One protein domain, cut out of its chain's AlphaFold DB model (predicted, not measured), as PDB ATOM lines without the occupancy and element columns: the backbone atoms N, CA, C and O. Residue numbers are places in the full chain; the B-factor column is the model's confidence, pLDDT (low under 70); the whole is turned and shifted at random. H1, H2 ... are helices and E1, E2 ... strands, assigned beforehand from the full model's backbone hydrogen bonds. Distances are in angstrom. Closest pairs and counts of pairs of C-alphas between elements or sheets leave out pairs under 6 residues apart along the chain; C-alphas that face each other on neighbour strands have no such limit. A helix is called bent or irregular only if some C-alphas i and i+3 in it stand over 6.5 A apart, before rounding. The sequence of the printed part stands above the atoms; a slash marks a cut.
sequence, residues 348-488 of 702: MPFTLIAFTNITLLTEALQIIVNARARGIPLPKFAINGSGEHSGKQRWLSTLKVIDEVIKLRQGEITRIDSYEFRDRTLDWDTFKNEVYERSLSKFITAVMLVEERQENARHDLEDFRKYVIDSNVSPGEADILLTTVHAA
ATOM      1  N   MET A 348      37.647   8.409  44.829       85.69
ATOM      2  CA  MET A 348      36.715   9.281  45.543       85.69
ATOM      3  C   MET A 348      36.162   8.561  46.795       85.69
ATOM      4  O   MET A 348      35.976   7.336  46.753       85.69
ATOM      5  N   PRO A 349      35.845   9.288  47.879       92.88
ATOM      6  CA  PRO A 349      36.063  10.721  48.042       92.88
ATOM      7  C   PRO A 349      37.515  11.051  48.420       92.88
ATOM      8  O   PRO A 349      38.197  10.255  49.069       92.88
ATOM      9  N   PHE A 350      37.981  12.249  48.061       94.19
ATOM     10  CA  PHE A 350      39.275  12.759  48.522       94.19
ATOM     11  C   PHE A 350      39.224  14.239  48.900       94.19
ATOM     12  O   PHE A 350      38.392  15.010  48.422       94.19
ATOM     13  N   THR A 351      40.164  14.646  49.750       95.69
ATOM     14  CA  THR A 351      40.319  16.040  50.161       95.69
ATOM     15  C   THR A 351      41.496  16.669  49.437       95.69
ATOM     16  O   THR A 351      42.634  16.225  49.582       95.69
ATOM     17  N   LEU A 352      41.226  17.727  48.682       94.19
ATOM     18  CA  LEU A 352      42.222  18.523  47.985       94.19
ATOM     19  C   LEU A 352      42.656  19.684  48.885       94.19
ATOM     20  O   LEU A 352      41.842  20.519  49.293       94.19
ATOM     21  N   ILE A 353      43.943  19.703  49.232       93.56
ATOM     22  CA  ILE A 353      44.530  20.656  50.169       93.56
ATOM     23  C   ILE A 353      45.536  21.564  49.466       93.56
ATOM     24  O   ILE A 353      46.519  21.098  48.890       93.56
ATOM     25  N   ALA A 354      45.311  22.872  49.554       89.62
ATOM     26  CA  ALA A 354      46.199  23.881  48.985       89.62
ATOM     27  C   ALA A 354      46.595  24.940  50.015       89.62
ATOM     28  O   ALA A 354      45.993  25.076  51.085       89.62
ATOM     29  N   PHE A 355      47.614  25.723  49.698       82.31
ATOM     30  CA  PHE A 355      48.072  26.806  50.567       82.31
ATOM     31  C   PHE A 355      47.276  28.083  50.337       82.31
ATOM     32  O   PHE A 355      47.020  28.840  51.277       82.31
ATOM     33  N   THR A 356      46.839  28.292  49.101       79.31
ATOM     34  CA  THR A 356      46.113  29.485  48.681       79.31
ATOM     35  C   THR A 356      44.724  29.139  48.153       79.31
ATOM     36  O   THR A 356      44.483  28.060  47.612       79.31
ATOM     37  N   ASN A 357      43.791  30.083  48.289       80.75
ATOM     38  CA  ASN A 357      42.461  29.936  47.698       80.75
ATOM     39  C   ASN A 357      42.534  29.881  46.166       80.75
ATOM     40  O   ASN A 357      41.753  29.161  45.559       80.75
ATOM     41  N   ILE A 358      43.473  30.600  45.541       78.50
ATOM     42  CA  ILE A 358      43.584  30.613  44.080       78.50
ATOM     43  C   ILE A 358      43.846  29.216  43.521       78.50
ATOM     44  O   ILE A 358      43.168  28.802  42.590       78.50
ATOM     45  N   THR A 359      44.729  28.451  44.157       84.25
ATOM     46  CA  THR A 359      45.024  27.081  43.738       84.25
ATOM     47  C   THR A 359      43.818  26.163  43.879       84.25
ATOM     48  O   THR A 359      43.555  25.357  42.999       84.25
ATOM     49  N   LEU A 360      43.030  26.295  44.953       88.25
ATOM     50  CA  LEU A 360      41.791  25.514  45.086       88.25
ATOM     51  C   LEU A 360      40.818  25.802  43.939       88.25
ATOM     52  O   LEU A 360      40.162  24.886  43.449       88.25
ATOM     53  N   LEU A 361      40.731  27.066  43.521       86.44
ATOM     54  CA  LEU A 361      39.897  27.478  42.399       86.44
ATOM     55  C   LEU A 361      40.419  26.898  41.082       86.44
ATOM     56  O   LEU A 361      39.646  26.289  40.344       86.44
ATOM     57  N   THR A 362      41.713  27.047  40.789       83.88
ATOM     58  CA  THR A 362      42.290  26.589  39.518       83.88
ATOM     59  C   THR A 362      42.284  25.067  39.392       83.88
ATOM     60  O   THR A 362      41.958  24.562  38.318       83.88
ATOM     61  N   GLU A 363      42.550  24.333  40.474       88.12
ATOM     62  CA  GLU A 363      42.492  22.865  40.505       88.12
ATOM     63  C   GLU A 363      41.057  22.349  40.343       88.12
ATOM     64  O   GLU A 363      40.805  21.450  39.539       88.12
ATOM     65  N   ALA A 364      40.081  22.949  41.038       90.56
ATOM     66  CA  ALA A 364      38.675  22.582  40.867       90.56
ATOM     67  C   ALA A 364      38.211  22.797  39.418       90.56
ATOM     68  O   ALA A 364      37.561  21.926  38.837       90.56
ATOM     69  N   LEU A 365      38.595  23.920  38.802       88.19
ATOM     70  CA  LEU A 365      38.292  24.195  37.399       88.19
ATOM     71  C   LEU A 365      38.974  23.220  36.449       88.19
ATOM     72  O   LEU A 365      38.328  22.727  35.528       88.19
ATOM     73  N   GLN A 366      40.241  22.886  36.685       87.06
ATOM     74  CA  GLN A 366      40.946  21.902  35.870       87.06
ATOM     75  C   GLN A 366      40.234  20.542  35.902       87.06
ATOM     76  O   GLN A 366      40.098  19.891  34.866       87.06
ATOM     77  N   ILE A 367      39.727  20.131  37.069       89.00
ATOM     78  CA  ILE A 367      38.938  18.903  37.221       89.00
ATOM     79  C   ILE A 367      37.618  19.002  36.444       89.00
ATOM     80  O   ILE A 367      37.279  18.066  35.721       89.00
ATOM     81  N   ILE A 368      36.900  20.127  36.539       88.31
ATOM     82  CA  ILE A 368      35.649  20.362  35.797       88.31
ATOM     83  C   ILE A 368      35.887  20.288  34.282       88.31
ATOM     84  O   ILE A 368      35.169  19.578  33.575       88.31
ATOM     85  N   VAL A 369      36.910  20.985  33.782       85.75
ATOM     86  CA  VAL A 369      37.280  21.012  32.360       85.75
ATOM     87  C   VAL A 369      37.657  19.613  31.874       85.75
ATOM     88  O   VAL A 369      37.134  19.154  30.857       85.75
ATOM     89  N   ASN A 370      38.497  18.896  32.624       86.00
ATOM     90  CA  ASN A 370      38.922  17.543  32.268       86.00
ATOM     91  C   ASN A 370      37.755  16.548  32.265       86.00
ATOM     92  O   ASN A 370      37.669  15.706  31.371       86.00
ATOM     93  N   ALA A 371      36.851  16.643  33.242       86.06
ATOM     94  CA  ALA A 371      35.671  15.789  33.315       86.06
ATOM     95  C   ALA A 371      34.742  16.008  32.111       86.06
ATOM     96  O   ALA A 371      34.322  15.038  31.478       86.06
ATOM     97  N   ARG A 372      34.505  17.270  31.722       86.50
ATOM     98  CA  ARG A 372      33.743  17.607  30.507       86.50
ATOM     99  C   ARG A 372      34.415  17.088  29.242       86.50
ATOM    100  O   ARG A 372      33.750  16.450  28.433       86.50
ATOM    101  N   ALA A 373      35.720  17.318  29.090       86.31
ATOM    102  CA  ALA A 373      36.479  16.874  27.922       86.31
ATOM    103  C   ALA A 373      36.451  15.345  27.749       86.31
ATOM    104  O   ALA A 373      36.469  14.848  26.627       86.31
ATOM    105  N   ARG A 374      36.374  14.597  28.858       86.25
ATOM    106  CA  ARG A 374      36.276  13.129  28.873       86.25
ATOM    107  C   ARG A 374      34.833  12.604  28.860       86.25
ATOM    108  O   ARG A 374      34.647  11.392  28.829       86.25
ATOM    109  N   GLY A 375      33.823  13.475  28.904       87.75
ATOM    110  CA  GLY A 375      32.410  13.084  28.936       87.75
ATOM    111  C   GLY A 375      31.991  12.314  30.196       87.75
ATOM    112  O   GLY A 375      31.033  11.546  30.145       87.75
ATOM    113  N   ILE A 376      32.704  12.486  31.314       85.94
ATOM    114  CA  ILE A 376      32.389  11.815  32.585       85.94
ATOM    115  C   ILE A 376      31.556  12.728  33.502       85.94
ATOM    116  O   ILE A 376      31.673  13.954  33.409       85.94
ATOM    117  N   PRO A 377      30.722  12.166  34.403       88.56
ATOM    118  CA  PRO A 377      29.962  12.959  35.366       88.56
ATOM    119  C   PRO A 377      30.863  13.876  36.199       88.56
ATOM    120  O   PRO A 377      31.935  13.468  36.650       88.56
ATOM    121  N   LEU A 378      30.417  15.117  36.415       90.62
ATOM    122  CA  LEU A 378      31.134  16.065  37.265       90.62
ATOM    123  C   LEU A 378      31.094  15.602  38.728       90.62
ATOM    124  O   LEU A 378      30.015  15.240  39.207       90.62
ATOM    125  N   PRO A 379      32.227  15.649  39.452       91.19
ATOM    126  CA  PRO A 379      32.242  15.319  40.867       91.19
ATOM    127  C   PRO A 379      31.507  16.380  41.685       91.19
ATOM    128  O   PRO A 379      31.475  17.564  41.335       91.19
ATOM    129  N   LYS A 380      30.942  15.958  42.813       94.25
ATOM    130  CA  LYS A 380      30.362  16.852  43.810       94.25
ATOM    131  C   LYS A 380      31.472  17.524  44.608       94.25
ATOM    132  O   LYS A 380      32.198  16.865  45.353       94.25
ATOM    133  N   PHE A 381      31.571  18.842  44.486       94.31
ATOM    134  CA  PHE A 381      32.512  19.637  45.264       94.31
ATOM    135  C   PHE A 381      31.863  20.186  46.529       94.31
ATOM    136  O   PHE A 381      30.737  20.674  46.485       94.31
ATOM    137  N   ALA A 382      32.615  20.202  47.627       92.69
ATOM    138  CA  ALA A 382      32.310  21.027  48.791       92.69
ATOM    139  C   ALA A 382      33.544  21.810  49.233       92.69
ATOM    140  O   ALA A 382      34.681  21.460  48.916       92.69
ATOM    141  N   ILE A 383      33.319  22.868  50.006       91.19
ATOM    142  CA  ILE A 383      34.384  23.674  50.599       91.19
ATOM    143  C   ILE A 383      34.389  23.457  52.104       91.19
ATOM    144  O   ILE A 383      33.364  23.594  52.769       91.19
ATOM    145  N   ASN A 384      35.566  23.170  52.647       89.62
ATOM    146  CA  ASN A 384      35.758  23.032  54.077       89.62
ATOM    147  C   ASN A 384      35.635  24.383  54.811       89.62
ATOM    148  O   ASN A 384      36.180  25.406  54.382       89.62
ATOM    149  N   GLY A 385      34.974  24.363  55.968       78.69
ATOM    150  CA  GLY A 385      34.762  25.509  56.851       78.69
ATOM    151  C   GLY A 385      33.292  25.918  56.963       78.69
ATOM    152  O   GLY A 385      32.535  25.845  56.000       78.69
ATOM    153  N   SER A 386      32.894  26.366  58.153       61.84
ATOM    154  CA  SER A 386      31.496  26.658  58.505       61.84
ATOM    155  C   SER A 386      31.275  28.045  59.129       61.84
ATOM    156  O   SER A 386      30.157  28.361  59.524       61.84
ATOM    157  N   GLY A 387      32.314  28.876  59.248       57.88
ATOM    158  CA  GLY A 387      32.226  30.189  59.894       57.88
ATOM    159  C   GLY A 387      31.923  31.331  58.922       57.88
ATOM    160  O   GLY A 387      32.196  31.228  57.733       57.88
ATOM    161  N   GLU A 388      31.456  32.471  59.439       48.97
ATOM    162  CA  GLU A 388      31.196  33.694  58.650       48.97
ATOM    163  C   GLU A 388      32.427  34.192  57.866       48.97
ATOM    164  O   GLU A 388      32.300  34.794  56.804       48.97
ATOM    165  N   HIS A 389      33.630  33.885  58.362       55.09
ATOM    166  CA  HIS A 389      34.920  34.272  57.775       55.09
ATOM    167  C   HIS A 389      35.731  33.072  57.238       55.09
ATOM    168  O   HIS A 389      36.931  33.190  56.956       55.09
ATOM    169  N   SER A 390      35.098  31.903  57.104       62.22
ATOM    170  CA  SER A 390      35.676  30.680  56.535       62.22
ATOM    171  C   SER A 390      34.676  29.998  55.594       62.22
ATOM    172  O   SER A 390      33.575  30.500  55.380       62.22
ATOM    173  N   GLY A 391      35.082  28.902  54.947       74.94
ATOM    174  CA  GLY A 391      34.194  28.137  54.070       74.94
ATOM    175  C   GLY A 391      33.479  28.986  53.013       74.94
ATOM    176  O   GLY A 391      34.031  29.954  52.486       74.94
ATOM    177  N   LYS A 392      32.224  28.635  52.720       79.94
ATOM    178  CA  LYS A 392      31.426  29.217  51.628       79.94
ATOM    179  C   LYS A 392      31.292  30.748  51.684       79.94
ATOM    180  O   LYS A 392      31.414  31.396  50.648       79.94
ATOM    181  N   GLN A 393      31.103  31.348  52.864       78.56
ATOM    182  CA  GLN A 393      30.920  32.808  52.992       78.56
ATOM    183  C   GLN A 393      32.189  33.594  52.638       78.56
ATOM    184  O   GLN A 393      32.151  34.588  51.904       78.56
ATOM    185  N   ARG A 394      33.355  33.096  53.069       78.56
ATOM    186  CA  ARG A 394      34.645  33.662  52.657       78.56
ATOM    187  C   ARG A 394      34.843  33.567  51.144       78.56
ATOM    188  O   ARG A 394      35.386  34.484  50.531       78.56
ATOM    189  N   TRP A 395      34.401  32.475  50.530       84.06
ATOM    190  CA  TRP A 395      34.483  32.327  49.083       84.06
ATOM    191  C   TRP A 395      33.578  33.306  48.347       84.06
ATOM    192  O   TRP A 395      34.053  33.936  47.416       84.06
ATOM    193  N   LEU A 396      32.348  33.543  48.806       85.38
ATOM    194  CA  LEU A 396      31.464  34.547  48.198       85.38
ATOM    195  C   LEU A 396      32.091  35.950  48.183       85.38
ATOM    196  O   LEU A 396      32.093  36.617  47.149       85.38
ATOM    197  N   SER A 397      32.689  36.381  49.299       82.38
ATOM    198  CA  SER A 397      33.412  37.663  49.346       82.38
ATOM    199  C   SER A 397      34.657  37.676  48.452       82.38
ATOM    200  O   SER A 397      34.927  38.682  47.799       82.38
ATOM    201  N   THR A 398      35.383  36.558  48.366       83.38
ATOM    202  CA  THR A 398      36.543  36.412  47.469       83.38
ATOM    203  C   THR A 398      36.121  36.494  45.999       83.38
ATOM    204  O   THR A 398      36.733  37.231  45.233       83.38
ATOM    205  N   LEU A 399      35.047  35.803  45.605       88.19
ATOM    206  CA  LEU A 399      34.515  35.827  44.241       88.19
ATOM    207  C   LEU A 399      34.035  37.228  43.846       88.19
ATOM    208  O   LEU A 399      34.277  37.638  42.717       88.19
ATOM    209  N   LYS A 400      33.432  37.989  44.773       89.56
ATOM    210  CA  LYS A 400      33.070  39.397  44.530       89.56
ATOM    211  C   LYS A 400      34.302  40.244  44.196       89.56
ATOM    212  O   LYS A 400      34.271  41.022  43.250       89.56
ATOM    213  N   VAL A 401      35.389  40.083  44.953       89.25
ATOM    214  CA  VAL A 401      36.646  40.803  44.686       89.25
ATOM    215  C   VAL A 401      37.217  40.417  43.325       89.25
ATOM    216  O   VAL A 401      37.636  41.291  42.576       89.25
ATOM    217  N   ILE A 402      37.217  39.125  42.990       89.44
ATOM    218  CA  ILE A 402      37.701  38.650  41.691       89.44
ATOM    219  C   ILE A 402      36.871  39.244  40.544       89.44
ATOM    220  O   ILE A 402      37.448  39.733  39.578       89.44
ATOM    221  N   ASP A 403      35.545  39.255  40.670       92.19
ATOM    222  CA  ASP A 403      34.636  39.845  39.683       92.19
ATOM    223  C   ASP A 403      34.904  41.347  39.471       92.19
ATOM    224  O   ASP A 403      35.023  41.796  38.332       92.19
ATOM    225  N   GLU A 404      35.093  42.128  40.542       92.75
ATOM    226  CA  GLU A 404      35.477  43.547  40.428       92.75
ATOM    227  C   GLU A 404      36.821  43.728  39.703       92.75
ATOM    228  O   GLU A 404      36.964  44.614  38.863       92.75
ATOM    229  N   VAL A 405      37.803  42.870  39.981       92.62
ATOM    230  CA  VAL A 405      39.126  42.929  39.343       92.62
ATOM    231  C   VAL A 405      39.062  42.536  37.860       92.62
ATOM    232  O   VAL A 405      39.711  43.184  37.040       92.62
ATOM    233  N   ILE A 406      38.242  41.544  37.491       92.56
ATOM    234  CA  ILE A 406      37.959  41.194  36.086       92.56
ATOM    235  C   ILE A 406      37.339  42.392  35.362       92.56
ATOM    236  O   ILE A 406      37.817  42.781  34.296       92.56
ATOM    237  N   LYS A 407      36.322  43.022  35.960       93.06
ATOM    238  CA  LYS A 407      35.655  44.206  35.399       93.06
ATOM    239  C   LYS A 407      36.611  45.378  35.220       93.06
ATOM    240  O   LYS A 407      36.547  46.066  34.203       93.06
ATOM    241  N   LEU A 408      37.520  45.592  36.175       93.44
ATOM    242  CA  LEU A 408      38.553  46.623  36.066       93.44
ATOM    243  C   LEU A 408      39.494  46.326  34.892       93.44
ATOM    244  O   LEU A 408      39.769  47.215  34.090       93.44
ATOM    245  N   ARG A 409      39.953  45.074  34.748       93.25
ATOM    246  CA  ARG A 409      40.814  44.656  33.627       93.25
ATOM    247  C   ARG A 409      40.135  44.845  32.272       93.25
ATOM    248  O   ARG A 409      40.799  45.227  31.315       93.25
ATOM    249  N   GLN A 410      38.836  44.570  32.204       91.50
ATOM    250  CA  GLN A 410      38.015  44.707  31.000       91.50
ATOM    251  C   GLN A 410      37.621  46.165  30.702       91.50
ATOM    252  O   GLN A 410      37.026  46.432  29.662       91.50
ATOM    253  N   GLY A 411      37.950  47.112  31.589       90.75
ATOM    254  CA  GLY A 411      37.573  48.519  31.452       90.75
ATOM    255  C   GLY A 411      36.089  48.800  31.716       90.75
ATOM    256  O   GLY A 411      35.628  49.907  31.449       90.75
ATOM    257  N   GLU A 412      35.336  47.832  32.254       93.69
ATOM    258  CA  GLU A 412      33.919  47.998  32.615       93.69
ATOM    259  C   GLU A 412      33.745  48.923  33.829       93.69
ATOM    260  O   GLU A 412      32.736  49.618  33.959       93.69
ATOM    261  N   ILE A 413      34.736  48.943  34.724       92.88
ATOM    262  CA  ILE A 413      34.793  49.844  35.877       92.88
ATOM    263  C   ILE A 413      36.150  50.539  35.928       92.88
ATOM    264  O   ILE A 413      37.150  50.018  35.450       92.88
ATOM    265  N   THR A 414      36.193  51.703  36.572       89.31
ATOM    266  CA  THR A 414      37.435  52.450  36.846       89.31
ATOM    267  C   THR A 414      37.678  52.639  38.340       89.31
ATOM    268  O   THR A 414      38.592  53.357  38.737       89.31
ATOM    269  N   ARG A 415      36.843  52.038  39.197       86.56
ATOM    270  CA  ARG A 415      36.906  52.156  40.659       86.56
ATOM    271  C   ARG A 415      36.589  50.813  41.300       86.56
ATOM    272  O   ARG A 415      35.622  50.173  40.905       86.56
ATOM    273  N   ILE A 416      37.371  50.435  42.306       86.06
ATOM    274  CA  ILE A 416      37.144  49.243  43.133       86.06
ATOM    275  C   ILE A 416      36.522  49.670  44.459       86.06
ATOM    276  O   ILE A 416      37.001  50.614  45.096       86.06
ATOM    277  N   ASP A 417      35.475  48.962  44.890       81.81
ATOM    278  CA  ASP A 417      34.739  49.257  46.122       81.81
ATOM    279  C   ASP A 417      35.478  48.695  47.344       81.81
ATOM    280  O   ASP A 417      35.103  47.715  47.992       81.81
ATOM    281  N   SER A 418      36.623  49.309  47.636       78.81
ATOM    282  CA  SER A 418      37.453  48.967  48.783       78.81
ATOM    283  C   SER A 418      38.154  50.204  49.304       78.81
ATOM    284  O   SER A 418      38.570  51.064  48.532       78.81
ATOM    285  N   TYR A 419      38.303  50.318  50.623       70.44
ATOM    286  CA  TYR A 419      38.853  51.522  51.254       70.44
ATOM    287  C   TYR A 419      40.265  51.881  50.760       70.44
ATOM    288  O   TYR A 419      40.659  53.039  50.833       70.44
ATOM    289  N   GLU A 420      41.019  50.905  50.254       72.56
ATOM    290  CA  GLU A 420      42.348  51.070  49.671       72.56
ATOM    291  C   GLU A 420      42.346  51.861  48.354       72.56
ATOM    292  O   GLU A 420      43.401  52.371  47.963       72.56
ATOM    293  N   PHE A 421      41.190  51.936  47.681       79.94
ATOM    294  CA  PHE A 421      41.045  52.383  46.292       79.94
ATOM    295  C   PHE A 421      39.837  53.296  46.022       79.94
ATOM    296  O   PHE A 421      39.875  54.057  45.059       79.94
ATOM    297  N   ARG A 422      38.798  53.272  46.870       72.75
ATOM    298  CA  ARG A 422      37.474  53.886  46.626       72.75
ATOM    299  C   ARG A 422      37.483  55.388  46.332       72.75
ATOM    300  O   ARG A 422      36.551  55.892  45.714       72.75
ATOM    301  N   ASP A 423      38.519  56.101  46.770       72.75
ATOM    302  CA  ASP A 423      38.599  57.563  46.684       72.75
ATOM    303  C   ASP A 423      39.223  58.062  45.363       72.75
ATOM    304  O   ASP A 423      39.470  59.259  45.209       72.75
ATOM    305  N   ARG A 424      39.498  57.174  44.395       73.44
ATOM    306  CA  ARG A 424      40.096  57.538  43.097       73.44
ATOM    307  C   ARG A 424      39.745  56.562  41.978       73.44
ATOM    308  O   ARG A 424      39.208  55.485  42.215       73.44
ATOM    309  N   THR A 425      40.065  56.959  40.751       82.44
ATOM    310  CA  THR A 425      40.032  56.091  39.570       82.44
ATOM    311  C   THR A 425      41.353  55.350  39.398       82.44
ATOM    312  O   THR A 425      42.403  55.866  39.780       82.44
ATOM    313  N   LEU A 426      41.297  54.156  38.817       84.94
ATOM    314  CA  LEU A 426      42.440  53.286  38.565       84.94
ATOM    315  C   LEU A 426      42.341  52.705  37.156       84.94
ATOM    316  O   LEU A 426      41.257  52.307  36.731       84.94
ATOM    317  N   ASP A 427      43.473  52.630  36.464       89.81
ATOM    318  CA  ASP A 427      43.668  51.687  35.366       89.81
ATOM    319  C   ASP A 427      44.226  50.353  35.902       89.81
ATOM    320  O   ASP A 427      44.581  50.227  37.082       89.81
ATOM    321  N   TRP A 428      44.278  49.344  35.029       90.81
ATOM    322  CA  TRP A 428      44.744  48.007  35.385       90.81
ATOM    323  C   TRP A 428      46.176  47.988  35.928       90.81
ATOM    324  O   TRP A 428      46.431  47.337  36.942       90.81
ATOM    325  N   ASP A 429      47.103  48.679  35.268       87.06
ATOM    326  CA  ASP A 429      48.524  48.606  35.601       87.06
ATOM    327  C   ASP A 429      48.812  49.335  36.914       87.06
ATOM    328  O   ASP A 429      49.499  48.795  37.781       87.06
ATOM    329  N   THR A 430      48.191  50.497  37.124       82.94
ATOM    330  CA  THR A 430      48.238  51.239  38.389       82.94
ATOM    331  C   THR A 430      47.684  50.399  39.540       82.94
ATOM    332  O   THR A 430      48.338  50.257  40.575       82.94
ATOM    333  N   PHE A 431      46.501  49.796  39.375       87.75
ATOM    334  CA  PHE A 431      45.914  48.934  40.404       87.75
ATOM    335  C   PHE A 431      46.813  47.735  40.721       87.75
ATOM    336  O   PHE A 431      47.101  47.467  41.887       87.75
ATOM    337  N   LYS A 432      47.275  47.032  39.685       87.44
ATOM    338  CA  LYS A 432      48.124  45.852  39.817       87.44
ATOM    339  C   LYS A 432      49.420  46.164  40.561       87.44
ATOM    340  O   LYS A 432      49.748  45.471  41.526       87.44
ATOM    341  N   ASN A 433      50.138  47.201  40.130       76.06
ATOM    342  CA  ASN A 433      51.409  47.592  40.736       76.06
ATOM    343  C   ASN A 433      51.216  47.909  42.220       76.06
ATOM    344  O   ASN A 433      51.925  47.374  43.069       76.06
ATOM    345  N   GLU A 434      50.169  48.661  42.554       73.94
ATOM    346  CA  GLU A 434      49.867  48.978  43.942       73.94
ATOM    347  C   GLU A 434      49.477  47.770  44.796       73.94
ATOM    348  O   GLU A 434      49.851  47.710  45.967       73.94
ATOM    349  N   VAL A 435      48.721  46.812  44.250       76.12
ATOM    350  CA  VAL A 435      48.371  45.578  44.969       76.12
ATOM    351  C   VAL A 435      49.631  44.819  45.379       76.12
ATOM    352  O   VAL A 435      49.713  44.368  46.527       76.12
ATOM    353  N   TYR A 436      50.612  44.706  44.482       70.00
ATOM    354  CA  TYR A 436      51.876  44.034  44.768       70.00
ATOM    355  C   TYR A 436      52.763  44.851  45.718       70.00
ATOM    356  O   TYR A 436      53.183  44.326  46.750       70.00
ATOM    357  N   GLU A 437      52.982  46.139  45.444       63.34
ATOM    358  CA  GLU A 437      53.818  47.021  46.273       63.34
ATOM    359  C   GLU A 437      53.312  47.129  47.714       63.34
ATOM    360  O   GLU A 437      54.084  47.087  48.672       63.34
ATOM    361  N   ARG A 438      51.992  47.237  47.884       61.88
ATOM    362  CA  ARG A 438      51.354  47.360  49.201       61.88
ATOM    363  C   ARG A 438      51.024  45.999  49.815       61.88
ATOM    364  O   ARG A 438      50.470  45.959  50.911       61.88
ATOM    365  N   SER A 439      51.352  44.896  49.132       60.00
ATOM    366  CA  SER A 439      51.073  43.521  49.566       60.00
ATOM    367  C   SER A 439      49.612  43.317  49.996       60.00
ATOM    368  O   SER A 439      49.325  42.724  51.040       60.00
ATOM    369  N   LEU A 440      48.666  43.832  49.200       67.00
ATOM    370  CA  LEU A 440      47.237  43.797  49.519       67.00
ATOM    371  C   LEU A 440      46.672  42.391  49.304       67.00
ATOM    372  O   LEU A 440      46.095  42.075  48.262       67.00
ATOM    373  N   SER A 441      46.817  41.543  50.321       67.25
ATOM    374  CA  SER A 441      46.464  40.116  50.297       67.25
ATOM    375  C   SER A 441      45.051  39.815  49.785       67.25
ATOM    376  O   SER A 441      44.856  38.805  49.114       67.25
ATOM    377  N   LYS A 442      44.085  40.709  50.034       75.50
ATOM    378  CA  LYS A 442      42.707  40.622  49.522       75.50
ATOM    379  C   LYS A 442      42.641  40.579  47.986       75.50
ATOM    380  O   LYS A 442      41.785  39.887  47.447       75.50
ATOM    381  N   PHE A 443      43.524  41.304  47.298       83.25
ATOM    382  CA  PHE A 443      43.493  41.490  45.843       83.25
ATOM    383  C   PHE A 443      44.533  40.665  45.091       83.25
ATOM    384  O   PHE A 443      44.309  40.367  43.923       83.25
ATOM    385  N   ILE A 444      45.629  40.256  45.743       77.44
ATOM    386  CA  ILE A 444      46.713  39.491  45.099       77.44
ATOM    387  C   ILE A 444      46.163  38.263  44.361       77.44
ATOM    388  O   ILE A 444      46.472  38.057  43.196       77.44
ATOM    389  N   THR A 445      45.286  37.485  44.999       72.75
ATOM    390  CA  THR A 445      44.651  36.307  44.380       72.75
ATOM    391  C   THR A 445      43.844  36.657  43.128       72.75
ATOM    392  O   THR A 445      43.911  35.931  42.141       72.75
ATOM    393  N   ALA A 446      43.100  37.760  43.158       84.50
ATOM    394  CA  ALA A 446      42.293  38.191  42.024       84.50
ATOM    395  C   ALA A 446      43.162  38.670  40.858       84.50
ATOM    396  O   ALA A 446      42.919  38.282  39.721       84.50
ATOM    397  N   VAL A 447      44.206  39.452  41.150       86.94
ATOM    398  CA  VAL A 447      45.185  39.891  40.147       86.94
ATOM    399  C   VAL A 447      45.864  38.684  39.507       86.94
ATOM    400  O   VAL A 447      45.843  38.568  38.287       86.94
ATOM    401  N   MET A 448      46.376  37.749  40.315       79.62
ATOM    402  CA  MET A 448      47.026  36.535  39.814       79.62
ATOM    403  C   MET A 448      46.102  35.716  38.909       79.62
ATOM    404  O   MET A 448      46.530  35.311  37.834       79.62
ATOM    405  N   LEU A 449      44.835  35.511  39.297       80.75
ATOM    406  CA  LEU A 449      43.871  34.785  38.464       80.75
ATOM    407  C   LEU A 449      43.663  35.464  37.110       80.75
ATOM    408  O   LEU A 449      43.660  34.799  36.079       80.75
ATOM    409  N   VAL A 450      43.451  36.780  37.121       86.75
ATOM    410  CA  VAL A 450      43.173  37.550  35.906       86.75
ATOM    411  C   VAL A 450      44.397  37.588  34.991       86.75
ATOM    412  O   VAL A 450      44.246  37.466  33.779       86.75
ATOM    413  N   GLU A 451      45.608  37.687  35.547       85.88
ATOM    414  CA  GLU A 451      46.851  37.590  34.772       85.88
ATOM    415  C   GLU A 451      47.097  36.177  34.224       85.88
ATOM    416  O   GLU A 451      47.597  36.030  33.111       85.88
ATOM    417  N   GLU A 452      46.750  35.127  34.965       81.94
ATOM    418  CA  GLU A 452      46.980  33.746  34.531       81.94
ATOM    419  C   GLU A 452      45.940  33.269  33.508       81.94
ATOM    420  O   GLU A 452      46.285  32.582  32.547       81.94
ATOM    421  N   ARG A 453      44.663  33.621  33.699       83.31
ATOM    422  CA  ARG A 453      43.539  33.120  32.891       83.31
ATOM    423  C   ARG A 453      43.093  34.063  31.780       83.31
ATOM    424  O   ARG A 453      42.371  33.618  30.887       83.31
ATOM    425  N   GLN A 454      43.511  35.328  31.825       84.56
ATOM    426  CA  GLN A 454      43.223  36.344  30.808       84.56
ATOM    427  C   GLN A 454      41.717  36.405  30.477       84.56
ATOM    428  O   GLN A 454      40.890  36.527  31.385       84.56
ATOM    429  N   GLU A 455      41.331  36.303  29.204       84.56
ATOM    430  CA  GLU A 455      39.939  36.337  28.745       84.56
ATOM    431  C   GLU A 455      39.051  35.228  29.337       84.56
ATOM    432  O   GLU A 455      37.843  35.425  29.483       84.56
ATOM    433  N   ASN A 456      39.633  34.098  29.752       85.62
ATOM    434  CA  ASN A 456      38.883  32.976  30.319       85.62
ATOM    435  C   ASN A 456      38.493  33.196  31.787       85.62
ATOM    436  O   ASN A 456      37.615  32.497  32.289       85.62
ATOM    437  N   ALA A 457      39.088  34.182  32.475       86.12
ATOM    438  CA  ALA A 457      38.895  34.400  33.911       86.12
ATOM    439  C   ALA A 457      37.416  34.540  34.312       86.12
ATOM    440  O   ALA A 457      37.011  34.047  35.364       86.12
ATOM    441  N   ARG A 458      36.597  35.185  33.468       89.38
ATOM    442  CA  ARG A 458      35.159  35.372  33.716       89.38
ATOM    443  C   ARG A 458      34.386  34.058  33.644       89.38
ATOM    444  O   ARG A 458      33.655  33.736  34.575       89.38
ATOM    445  N   HIS A 459      34.587  33.292  32.574       88.56
ATOM    446  CA  HIS A 459      33.942  31.993  32.387       88.56
ATOM    447  C   HIS A 459      34.357  31.004  33.487       88.56
ATOM    448  O   HIS A 459      33.517  30.325  34.075       88.56
ATOM    449  N   ASP A 460      35.645  30.982  33.827       85.50
ATOM    450  CA  ASP A 460      36.200  30.200  34.933       85.50
ATOM    451  C   ASP A 460      35.533  30.547  36.274       85.50
ATOM    452  O   ASP A 460      35.152  29.662  37.042       85.50
ATOM    453  N   LEU A 461      35.340  31.838  36.557       89.00
ATOM    454  CA  LEU A 461      34.673  32.279  37.781       89.00
ATOM    455  C   LEU A 461      33.210  31.817  37.843       89.00
ATOM    456  O   LEU A 461      32.739  31.388  38.901       89.00
ATOM    457  N   GLU A 462      32.499  31.897  36.718       90.69
ATOM    458  CA  GLU A 462      31.104  31.465  36.583       90.69
ATOM    459  C   GLU A 462      30.961  29.947  36.761       90.69
ATOM    460  O   GLU A 462      30.096  29.497  37.519       90.69
ATOM    461  N   ASP A 463      31.841  29.157  36.140       90.38
ATOM    462  CA  ASP A 463      31.880  27.703  36.308       90.38
ATOM    463  C   ASP A 463      32.177  27.326  37.767       90.38
ATOM    464  O   ASP A 463      31.446  26.530  38.366       90.38
ATOM    465  N   PHE A 464      33.194  27.933  38.387       90.81
ATOM    466  CA  PHE A 464      33.517  27.661  39.788       90.81
ATOM    467  C   PHE A 464      32.323  27.972  40.696       90.81
ATOM    468  O   PHE A 464      31.928  27.150  41.527       90.81
ATOM    469  N   ARG A 465      31.690  29.134  40.509       92.12
ATOM    470  CA  ARG A 465      30.501  29.512  41.272       92.12
ATOM    471  C   ARG A 465      29.380  28.486  41.098       92.12
ATOM    472  O   ARG A 465      28.862  27.994  42.098       92.12
ATOM    473  N   LYS A 466      29.053  28.115  39.859       91.75
ATOM    474  CA  LYS A 466      27.959  27.189  39.548       91.75
ATOM    475  C   LYS A 466      28.166  25.799  40.159       91.75
ATOM    476  O   LYS A 466      27.249  25.269  40.780       91.75
ATOM    477  N   TYR A 467      29.342  25.196  39.976       91.19
ATOM    478  CA  TYR A 467      29.560  23.787  40.345       91.19
ATOM    479  C   TYR A 467      30.111  23.588  41.760       91.19
ATOM    480  O   TYR A 467      29.916  22.516  42.334       91.19
ATOM    481  N   VAL A 468      30.764  24.597  42.343       90.81
ATOM    482  CA  VAL A 468      31.399  24.484  43.668       90.81
ATOM    483  C   VAL A 468      30.625  25.237  44.746       90.81
ATOM    484  O   VAL A 468      30.453  24.726  45.849       90.81
ATOM    485  N   ILE A 469      30.154  26.453  44.461       89.50
ATOM    486  CA  ILE A 469      29.503  27.299  45.473       89.50
ATOM    487  C   ILE A 469      27.996  27.065  45.510       89.50
ATOM    488  O   ILE A 469      27.429  26.805  46.579       89.50
ATOM    489  N   ASP A 470      27.346  27.153  44.355       89.94
ATOM    490  CA  ASP A 470      25.888  27.137  44.239       89.94
ATOM    491  C   ASP A 470      25.317  25.708  44.308       89.94
ATOM    492  O   ASP A 470      24.152  25.537  44.661       89.94
ATOM    493  N   SER A 471      26.148  24.678  44.095       84.06
ATOM    494  CA  SER A 471      25.784  23.261  44.259       84.06
ATOM    495  C   SER A 471      25.424  22.876  45.700       84.06
ATOM    496  O   SER A 471      24.694  21.911  45.910       84.06
ATOM    497  N   ASN A 472      25.898  23.646  46.688       80.62
ATOM    498  CA  ASN A 472      25.549  23.547  48.111       80.62
ATOM    499  C   ASN A 472      25.684  22.141  48.733       80.62
ATOM    500  O   ASN A 472      24.938  21.793  49.648       80.62
ATOM    501  N   VAL A 473      26.641  21.348  48.247       88.94
ATOM    502  CA  VAL A 473      26.946  20.012  48.771       88.94
ATOM    503  C   VAL A 473      27.565  20.127  50.165       88.94
ATOM    504  O   VAL A 473      28.430  20.975  50.406       88.94
ATOM    505  N   SER A 474      27.137  19.273  51.095       88.25
ATOM    506  CA  SER A 474      27.729  19.230  52.433       88.25
ATOM    507  C   SER A 474      29.112  18.553  52.410       88.25
ATOM    508  O   SER A 474      29.332  17.637  51.617       88.25
ATOM    509  N   PRO A 475      30.066  18.932  53.287       88.25
ATOM    510  CA  PRO A 475      31.398  18.318  53.306       88.25
ATOM    511  C   PRO A 475      31.419  16.786  53.427       88.25
ATOM    512  O   PRO A 475      32.353  16.163  52.936       88.25
ATOM    513  N   GLY A 476      30.411  16.180  54.067       87.44
ATOM    514  CA  GLY A 476      30.307  14.724  54.220       87.44
ATOM    515  C   GLY A 476      29.777  13.984  52.986       87.44
ATOM    516  O   GLY A 476      29.943  12.772  52.894       87.44
ATOM    517  N   GLU A 477      29.157  14.694  52.042       91.31
ATOM    518  CA  GLU A 477      28.583  14.139  50.803       91.31
ATOM    519  C   GLU A 477      29.430  14.459  49.564       91.31
ATOM    520  O   GLU A 477      29.057  14.114  48.441       91.31
ATOM    521  N   ALA A 478      30.538  15.174  49.756       93.81
ATOM    522  CA  ALA A 478      31.403  15.619  48.683       93.81
ATOM    523  C   ALA A 478      32.258  14.471  48.146       93.81
ATOM    524  O   ALA A 478      32.896  13.745  48.908       93.81
ATOM    525  N   ASP A 479      32.337  14.376  46.823       94.50
ATOM    526  CA  ASP A 479      33.334  13.547  46.149       94.50
ATOM    527  C   ASP A 479      34.724  14.193  46.296       94.50
ATOM    528  O   ASP A 479      35.729  13.510  46.502       94.50
ATOM    529  N   ILE A 480      34.766  15.530  46.239       94.62
ATOM    530  CA  ILE A 480      35.979  16.331  46.413       94.62
ATOM    531  C   ILE A 480      35.731  17.431  47.441       94.62
ATOM    532  O   ILE A 480      34.943  18.353  47.217       94.62
ATOM    533  N   LEU A 481      36.466  17.378  48.550       95.50
ATOM    534  CA  LEU A 481      36.477  18.449  49.541       95.50
ATOM    535  C   LEU A 481      37.662  19.389  49.298       95.50
ATOM    536  O   LEU A 481      38.816  18.973  49.367       95.50
ATOM    537  N   LEU A 482      37.390  20.671  49.065       94.50
ATOM    538  CA  LEU A 482      38.404  21.711  48.893       94.50
ATOM    539  C   LEU A 482      38.732  22.356  50.242       94.50
ATOM    540  O   LEU A 482      37.841  22.859  50.933       94.50
ATOM    541  N   THR A 483      40.009  22.400  50.623       93.25
ATOM    542  CA  THR A 483      40.430  23.035  51.879       93.25
ATOM    543  C   THR A 483      41.779  23.726  51.762       93.25
ATOM    544  O   THR A 483      42.697  23.243  51.110       93.25
ATOM    545  N   THR A 484      41.945  24.851  52.458       90.88
ATOM    546  CA  THR A 484      43.291  25.393  52.675       90.88
ATOM    547  C   THR A 484      43.981  24.649  53.813       90.88
ATOM    548  O   THR A 484      43.303  24.072  54.669       90.88
ATOM    549  N   VAL A 485      45.315  24.702  53.893       90.50
ATOM    550  CA  VAL A 485      46.039  24.097  55.027       90.50
ATOM    551  C   VAL A 485      45.611  24.693  56.370       90.50
ATOM    552  O   VAL A 485      45.431  23.964  57.344       90.50
ATOM    553  N   HIS A 486      45.372  26.004  56.416       86.81
ATOM    554  CA  HIS A 486      44.896  26.678  57.622       86.81
ATOM    555  C   HIS A 486      43.523  26.155  58.065       86.81
ATOM    556  O   HIS A 486      43.342  25.850  59.240       86.81
ATOM    557  N   ALA A 487      42.574  26.002  57.133       87.69
ATOM    558  CA  ALA A 487      41.249  25.456  57.434       87.69
ATOM    559  C   ALA A 487      41.284  23.955  57.779       87.69
ATOM    560  O   ALA A 487      40.443  23.472  58.536       87.69
ATOM    561  N   ALA A 488      42.271  23.225  57.254       90.69
ATOM    562  CA  ALA A 488      42.461  21.803  57.509       90.69
ATOM    563  C   ALA A 488      43.083  21.490  58.877       90.69
ATOM    564  O   ALA A 488      43.044  20.339  59.323       90.69
TER     565      ALA A 488
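What this domain is: This is residues 348 to 488 of the 702 residues of the protein "DNA helicase" of Hondaea fermentalgiana (UniProt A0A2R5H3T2). A small sheet of three short strands lies toward one end of this domain, with H1 along one face, H4b standing up from that same face, and the short H5 on the opposite face. From the sheet, H2 runs through the middle; of the bent helix H4, arm H4a crosses H2 and arm H4b runs side by side with it, the opposite way, while H3 and the loop of residues 410 to 427 make the other end. The printed part has 141 residues with five named helices and three named strands, in the order E1 H1 E2 H2 H3 H4 E3 H5; the sheet is parallel, in the order E1 E3 E2. It is mostly helix and compact, with a radius of gyration of the C-alphas of 15.8 A and spans of 47 by 33 by 22 A.

Where its parts are: Find C-alpha 350 at (39.275, 12.759, 48.522), where strand E1, residues 350 to 354, begins. Helix H1 follows at residues 357 to 373, 24.4 A long, then strand E2 at 381 to 383. Helix H2, residues 391 to 409, measures 27.1 A, and H3 is residues 428 to 437. H4, residues 441 to 469, was assigned as one helix by its hydrogen bonds but is bent, with C-alphas 452 and 455 9.5 A apart. Its arms are H4a, residues 441 to 452, 17.0 A, and H4b, residues 455 to 469, 21.7 A; both are irregular, with C-alphas 442 and 445, and 455 and 458, each 7.0 A apart. Strand E3, residues 480 to 484, leads into H5, residues 485 to 488, ending at C-alpha 488 at (42.461, 21.803, 57.509).

How they stand to each other: Look first at the inner strand E3: N 483 and O 352 of E1 are 2.9 A apart, and N 482 and O 382 of E2 are 2.8 A apart, both within hydrogen-bond range. E1, H1, E2 form a split strand-helix-strand unit, two parallel strands with E3 between them, and its crossover is right-handed; E2, H2 H3 H4, E3 form a unit of parallel neighbours. H1 runs along the strands at a height over the sheet of 10.2 A. H2 only grazes the sheet, with residues 391 to 395. H2 touches H4a at a steep tilt of 57 degrees, closest at the C-alphas of Ile 402 and Ala 446, 4.6 A. H3 touches H4a, closest at the C-alphas of Val 435 and Ile 444, 6.3 A. In H1, H2 and H3 every O i to N i+4 pair is within hydrogen-bond range; H4a has 6 of 8, H4b 10 of 11, and H5 is too short for one.

The domain as a whole: The C-alphas farthest apart, of Met 348 and Arg 424, are 48.4 A apart. The printed part has no cut, and its long link is H2 to H3. Confidence is under 70 at residues 386 to 390 and 437 to 441.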